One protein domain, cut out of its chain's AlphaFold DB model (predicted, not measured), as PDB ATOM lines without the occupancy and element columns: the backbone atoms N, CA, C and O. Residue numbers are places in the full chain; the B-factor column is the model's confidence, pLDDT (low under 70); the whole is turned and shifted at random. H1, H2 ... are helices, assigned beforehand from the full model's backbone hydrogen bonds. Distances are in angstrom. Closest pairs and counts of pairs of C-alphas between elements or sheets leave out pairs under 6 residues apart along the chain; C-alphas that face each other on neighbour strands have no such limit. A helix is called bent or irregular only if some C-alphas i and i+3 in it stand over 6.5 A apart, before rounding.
ATOM      1  N   ALA A  13     374.275 107.349 151.510       89.94
ATOM      2  CA  ALA A  13     372.997 107.302 150.802       89.94
ATOM      3  C   ALA A  13     371.815 107.525 151.759       89.94
ATOM      4  O   ALA A  13     370.963 108.376 151.509       89.94
ATOM      5  N   THR A  14     371.820 106.836 152.902       91.12
ATOM      6  CA  THR A  14     370.791 106.989 153.943       91.12
ATOM      7  C   THR A  14     370.761 108.411 154.509       91.12
ATOM      8  O   THR A  14     369.691 108.995 154.656       91.12
ATOM      9  N   ASN A  15     371.924 109.001 154.791       89.75
ATOM     10  CA  ASN A  15     372.025 110.353 155.344       89.75
ATOM     11  C   ASN A  15     371.557 111.418 154.348       89.75
ATOM     12  O   ASN A  15     370.845 112.339 154.736       89.75
ATOM     13  N   LYS A  16     371.903 111.273 153.061       88.69
ATOM     14  CA  LYS A  16     371.413 112.161 151.996       88.69
ATOM     15  C   LYS A  16     369.900 112.046 151.812       88.69
ATOM     16  O   LYS A  16     369.246 113.062 151.615       88.69
ATOM     17  N   ALA A  17     369.341 110.839 151.917       90.00
ATOM     18  CA  ALA A  17     367.895 110.632 151.840       90.00
ATOM     19  C   ALA A  17     367.154 111.246 153.041       90.00
ATOM     20  O   ALA A  17     366.114 111.870 152.866       90.00
ATOM     21  N   LYS A  18     367.700 111.111 154.257       92.12
ATOM     22  CA  LYS A  18     367.068 111.604 155.496       92.12
ATOM     23  C   LYS A  18     367.205 113.110 155.713       92.12
ATOM     24  O   LYS A  18     366.294 113.731 156.245       92.12
ATOM     25  N   HIS A  19     368.350 113.687 155.359       87.44
ATOM     26  CA  HIS A  19     368.688 115.078 155.687       87.44
ATOM     27  C   HIS A  19     368.811 115.989 154.457       87.44
ATOM     28  O   HIS A  19     369.106 117.178 154.594       87.44
ATOM     29  N   GLY A  20     368.580 115.442 153.263       90.62
ATOM     30  CA  GLY A  20     368.683 116.146 151.993       90.62
ATOM     31  C   GLY A  20     370.105 116.189 151.426       90.62
ATOM     32  O   GLY A  20     371.097 115.863 152.087       90.62
ATOM     33  N   ALA A  21     370.202 116.626 150.169       87.94
ATOM     34  CA  ALA A  21     371.467 116.718 149.440       87.94
ATOM     35  C   ALA A  21     372.476 117.675 150.109       87.94
ATOM     36  O   ALA A  21     373.682 117.427 150.078       87.94
ATOM     37  N   ASP A  22     371.982 118.711 150.790       89.50
ATOM     38  CA  ASP A  22     372.809 119.751 151.412       89.50
ATOM     39  C   ASP A  22     373.461 119.334 152.733       89.50
ATOM     40  O   ASP A  22     374.254 120.095 153.292       89.50
ATOM     41  N   PHE A  23     373.126 118.162 153.276       90.88
ATOM     42  CA  PHE A  23     373.548 117.742 154.614       90.88
ATOM     43  C   PHE A  23     375.066 117.859 154.824       90.88
ATOM     44  O   PHE A  23     375.530 118.535 155.744       90.88
ATOM     45  N   TYR A  24     375.853 117.276 153.917       89.50
ATOM     46  CA  TYR A  24     377.313 117.330 153.993       89.50
ATOM     47  C   TYR A  24     377.875 118.720 153.676       89.50
ATOM     48  O   TYR A  24     378.869 119.127 154.280       89.50
ATOM     49  N   ALA A  25     377.227 119.476 152.785       90.56
ATOM     50  CA  ALA A  25     377.643 120.834 152.445       90.56
ATOM     51  C   ALA A  25     377.516 121.776 153.654       90.56
ATOM     52  O   ALA A  25     378.448 122.519 153.966       90.56
ATOM     53  N   LYS A  26     376.402 121.689 154.394       91.50
ATOM     54  CA  LYS A  26     376.156 122.482 155.610       91.50
ATOM     55  C   LYS A  26     377.152 122.147 156.723       91.50
ATOM     56  O   LYS A  26     377.690 123.062 157.351       91.50
ATOM     57  N   ILE A  27     377.436 120.860 156.944       91.25
ATOM     58  CA  ILE A  27     378.422 120.414 157.946       91.25
ATOM     59  C   ILE A  27     379.825 120.911 157.580       91.25
ATOM     60  O   ILE A  27     380.503 121.499 158.424       91.25
ATOM     61  N   GLY A  28     380.234 120.745 156.318       86.56
ATOM     62  CA  GLY A  28     381.524 121.226 155.822       86.56
ATOM     63  C   GLY A  28     381.674 122.744 155.942       86.56
ATOM     64  O   GLY A  28     382.697 123.220 156.429       86.56
ATOM     65  N   ALA A  29     380.636 123.511 155.593       87.06
ATOM     66  CA  ALA A  29     380.641 124.969 155.715       87.06
ATOM     67  C   ALA A  29     380.763 125.436 157.176       87.06
ATOM     68  O   ALA A  29     381.527 126.358 157.474       87.06
ATOM     69  N   LYS A  30     380.043 124.786 158.101       88.50
ATOM     70  CA  LYS A  30     380.144 125.079 159.540       88.50
ATOM     71  C   LYS A  30     381.544 124.760 160.073       88.50
ATOM     72  O   LYS A  30     382.118 125.588 160.774       88.50
ATOM     73  N   GLY A  31     382.101 123.607 159.698       85.50
ATOM     74  CA  GLY A  31     383.461 123.207 160.066       85.50
ATOM     75  C   GLY A  31     384.523 124.167 159.530       85.50
ATOM     76  O   GLY A  31     385.372 124.621 160.288       85.50
ATOM     77  N   GLY A  32     384.428 124.557 158.257       81.88
ATOM     78  CA  GLY A  32     385.354 125.510 157.638       81.88
ATOM     79  C   GLY A  32     385.296 126.911 158.252       81.88
ATOM     80  O   GLY A  32     386.326 127.559 158.385       81.88
ATOM     81  N   ARG A  33     384.115 127.375 158.684       80.69
ATOM     82  CA  ARG A  33     383.977 128.673 159.371       80.69
ATOM     83  C   ARG A  33     384.626 128.680 160.759       80.69
ATOM     84  O   ARG A  33     385.156 129.706 161.177       80.69
ATOM     85  N   LEU A  34     384.545 127.557 161.475       81.31
ATOM     86  CA  LEU A  34     385.122 127.398 162.813       81.31
ATOM     87  C   LEU A  34     386.629 127.107 162.761       81.31
ATOM     88  O   LEU A  34     387.376 127.555 163.629       81.31
ATOM     89  N   GLY A  35     387.090 126.397 161.731       76.81
ATOM     90  CA  GLY A  35     388.501 126.108 161.496       76.81
ATOM     91  C   GLY A  35     389.257 127.338 161.000       76.81
ATOM     92  O   GLY A  35     389.296 127.608 159.805       76.81
ATOM     93  N   ARG A  36     389.884 128.080 161.915       69.81
ATOM     94  CA  ARG A  36     390.693 129.274 161.588       69.81
ATOM     95  C   ARG A  36     392.195 128.991 161.498       69.81
ATOM     96  O   ARG A  36     392.947 129.835 161.031       69.81
ATOM     97  N   THR A  37     392.632 127.818 161.951       71.81
ATOM     98  CA  THR A  37     394.048 127.480 162.160       71.81
ATOM     99  C   THR A  37     394.693 126.703 161.009       71.81
ATOM    100  O   THR A  37     395.888 126.441 161.063       71.81
ATOM    101  N   GLY A  38     393.946 126.338 159.957       71.31
ATOM    102  CA  GLY A  38     394.460 125.524 158.848       71.31
ATOM    103  C   GLY A  38     394.062 126.014 157.450       71.31
ATOM    104  O   GLY A  38     393.134 126.804 157.277       71.31
ATOM    105  N   GLY A  39     394.769 125.517 156.431       74.12
ATOM    106  CA  GLY A  39     394.455 125.737 155.015       74.12
ATOM    107  C   GLY A  39     394.558 127.198 154.557       74.12
ATOM    108  O   GLY A  39     395.422 127.953 154.995       74.12
ATOM    109  N   PHE A  40     393.660 127.601 153.657       71.31
ATOM    110  CA  PHE A  40     393.617 128.946 153.065       71.31
ATOM    111  C   PHE A  40     393.147 130.051 154.027       71.31
ATOM    112  O   PHE A  40     393.323 131.227 153.724       71.31
ATOM    113  N   ALA A  41     392.563 129.691 155.175       71.69
ATOM    114  CA  ALA A  41     392.159 130.652 156.202       71.69
ATOM    115  C   ALA A  41     393.342 131.113 157.071       71.69
ATOM    116  O   ALA A  41     393.360 132.255 157.518       71.69
ATOM    117  N   ALA A  42     394.335 130.241 157.281       78.56
ATOM    118  CA  ALA A  42     395.511 130.538 158.096       78.56
ATOM    119  C   ALA A  42     396.553 131.404 157.364       78.56
ATOM    120  O   ALA A  42     397.316 132.121 158.003       78.56
ATOM    121  N   ASN A  43     396.588 131.346 156.027       83.88
ATOM    122  CA  ASN A  43     397.491 132.147 155.202       83.88
ATOM    123  C   ASN A  43     396.735 132.753 153.999       83.88
ATOM    124  O   ASN A  43     396.603 132.102 152.954       83.88
ATOM    125  N   PRO A  44     396.246 134.002 154.128       83.19
ATOM    126  CA  PRO A  44     395.532 134.701 153.060       83.19
ATOM    127  C   PRO A  44     396.353 134.874 151.775       83.19
ATOM    128  O   PRO A  44     395.794 134.845 150.674       83.19
ATOM    129  N   ASP A  45     397.677 135.002 151.880       87.06
ATOM    130  CA  ASP A  45     398.551 135.153 150.715       87.06
ATOM    131  C   ASP A  45     398.632 133.876 149.882       87.06
ATOM    132  O   ASP A  45     398.537 133.931 148.652       87.06
ATOM    133  N   LEU A  46     398.715 132.715 150.537       86.12
ATOM    134  CA  LEU A  46     398.644 131.418 149.862       86.12
ATOM    135  C   LEU A  46     397.308 131.260 149.117       86.12
ATOM    136  O   LEU A  46     397.286 130.825 147.961       86.12
ATOM    137  N   ALA A  47     396.201 131.655 149.755       88.50
ATOM    138  CA  ALA A  47     394.866 131.617 149.160       88.50
ATOM    139  C   ALA A  47     394.766 132.500 147.915       88.50
ATOM    140  O   ALA A  47     394.267 132.065 146.872       88.50
ATOM    141  N   ARG A  48     395.313 133.715 147.994       90.62
ATOM    142  CA  ARG A  48     395.370 134.665 146.883       90.62
ATOM    143  C   ARG A  48     396.178 134.120 145.707       90.62
ATOM    144  O   ARG A  48     395.712 134.188 144.569       90.62
ATOM    145  N   ILE A  49     397.361 133.555 145.957       91.06
ATOM    146  CA  ILE A  49     398.219 132.985 144.903       91.06
ATOM    147  C   ILE A  49     397.521 131.803 144.218       91.06
ATOM    148  O   ILE A  49     397.459 131.749 142.984       91.06
ATOM    149  N   ALA A  50     396.957 130.878 144.999       90.00
ATOM    150  CA  ALA A  50     396.240 129.720 144.473       90.00
ATOM    151  C   ALA A  50     395.008 130.136 143.649       90.00
ATOM    152  O   ALA A  50     394.831 129.664 142.521       90.00
ATOM    153  N   GLY A  51     394.211 131.080 144.162       90.19
ATOM    154  CA  GLY A  51     393.054 131.638 143.465       90.19
ATOM    155  C   GLY A  51     393.432 132.327 142.152       90.19
ATOM    156  O   GLY A  51     392.831 132.054 141.112       90.19
ATOM    157  N   ALA A  52     394.485 133.151 142.155       93.56
ATOM    158  CA  ALA A  52     394.977 133.823 140.952       93.56
ATOM    159  C   ALA A  52     395.458 132.826 139.883       93.56
ATOM    160  O   ALA A  52     395.181 133.008 138.692       93.56
ATOM    161  N   LYS A  53     396.150 131.754 140.294       91.31
ATOM    162  CA  LYS A  53     396.582 130.678 139.390       91.31
ATOM    163  C   LYS A  53     395.381 129.959 138.777       91.31
ATOM    164  O   LYS A  53     395.315 129.847 137.553       91.31
ATOM    165  N   GLY A  54     394.418 129.540 139.599       89.88
ATOM    166  CA  GLY A  54     393.195 128.875 139.143       89.88
ATOM    167  C   GLY A  54     392.378 129.741 138.183       89.88
ATOM    168  O   GLY A  54     392.041 129.300 137.086       89.88
ATOM    169  N   GLY A  55     392.152 131.010 138.532       90.75
ATOM    170  CA  GLY A  55     391.437 131.958 137.677       90.75
ATOM    171  C   GLY A  55     392.165 132.257 136.363       90.75
ATOM    172  O   GLY A  55     391.533 132.406 135.319       90.75
ATOM    173  N   ARG A  56     393.503 132.319 136.358       90.31
ATOM    174  CA  ARG A  56     394.280 132.469 135.112       90.31
ATOM    175  C   ARG A  56     394.167 131.229 134.218       90.31
ATOM    176  O   ARG A  56     394.075 131.392 133.006       90.31
ATOM    177  N   ILE A  57     394.156 130.027 134.796       86.25
ATOM    178  CA  ILE A  57     393.997 128.772 134.047       86.25
ATOM    179  C   ILE A  57     392.577 128.650 133.488       86.25
ATOM    180  O   ILE A  57     392.436 128.412 132.301       86.25
ATOM    181  N   SER A  58     391.538 128.887 134.290       85.38
ATOM    182  CA  SER A  58     390.140 128.793 133.839       85.38
ATOM    183  C   SER A  58     389.780 129.818 132.752       85.38
ATOM    184  O   SER A  58     388.966 129.516 131.881       85.38
ATOM    185  N   ARG A  59     390.405 131.007 132.764       81.75
ATOM    186  CA  ARG A  59     390.232 132.028 131.713       81.75
ATOM    187  C   ARG A  59     390.888 131.662 130.385       81.75
ATOM    188  O   ARG A  59     390.454 132.141 129.340       81.75
ATOM    189  N   ARG A  60     391.928 130.826 130.399       76.44
ATOM    190  CA  ARG A  60     392.405 130.177 129.179       76.44
ATOM    191  C   ARG A  60     391.341 129.132 128.871       76.44
ATOM    192  O   ARG A  60     391.244 128.152 129.596       76.44
TER     193      ARG A  60
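AT A GLANCE: This is residues 13 to 60 of the 77 residues of an uncharacterized protein of Candidatus Saccharibacteria bacterium RIFCSPHIGHO2_12_FULL_44_22 (UniProt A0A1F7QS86). The model is an open, wide V of helices with little contact between its parts: H2 makes one arm, H4 the other, and the short helix H3 lies between them near the corner. H1 sits at the far end of the H2 arm and is turned across it, while residues 52 to 60 stick out at the end of the H4 arm. The printed part has 48 residues with four named helices, H1, H2, H3 and H4 in that order, and no named strand; the class is all helix. It is extended, with a radius of gyration of the C-alphas of 15.4 A, and flat, spanning 39 by 31 by 11 A.

HOW THE PARTS SIT: Start at H1, residues 13 to 19, and go on to H2, residues 23 to 34: the two are close but not clearly touching, and their closest C-alphas, those of Lys 16 and Phe 23, are 6.5 A apart. Their lines stand at 71 degrees, only just about perpendicular. Next comes H3, residues 39 to 42, which is apart from both H1 and H2. Look then at H4, residues 44 to 59: it only just touches H3, with 3 pairs of C-alphas within 8 A, and only at the corner by their link. H4 touches H3 with residues 46 to 47 alone, and the closest C-alphas of the two are those of Phe 40 and Ala 47, 4.9 A apart. H4 is apart from H1 and from H2. Along the backbone of H1, H2 and H4 you will find every O i to N i+4 pair within hydrogen-bond range; H3 is too short for such a pair, and its one O i to N i+3 pair is within range.

IN THESE COORDINATES: Find C-alpha 13 at (372.997, 107.302, 150.802); from there H1 runs 10.1 A to His 19. H2 begins at Phe 23, C-alpha at (373.548, 117.742, 154.614), and runs 17.2 A to Leu 34. H3 covers 5.8 A from Gly 39 to Ala 42. H4, the longest helix with 16 residues, runs 22.2 A from Pro 44 to C-alpha 59 at (390.232, 132.028, 131.713). No helix is bent.

THE WHOLE: The two C-alphas farthest apart are those of Lys 18 and Arg 60, at 41.0 A. The printed part has no cut, and its three links are tight, with 3, 4 and 1 residues between the helices. Residues 25 to 31 of H2 stand free, as do residues 52 to 60, of which 52 to 59 belong to H4. In the B-factor column the mean pLDDT of the printed part is 85.5; residue 36 alone is under 70, and H3 has a mean of 74.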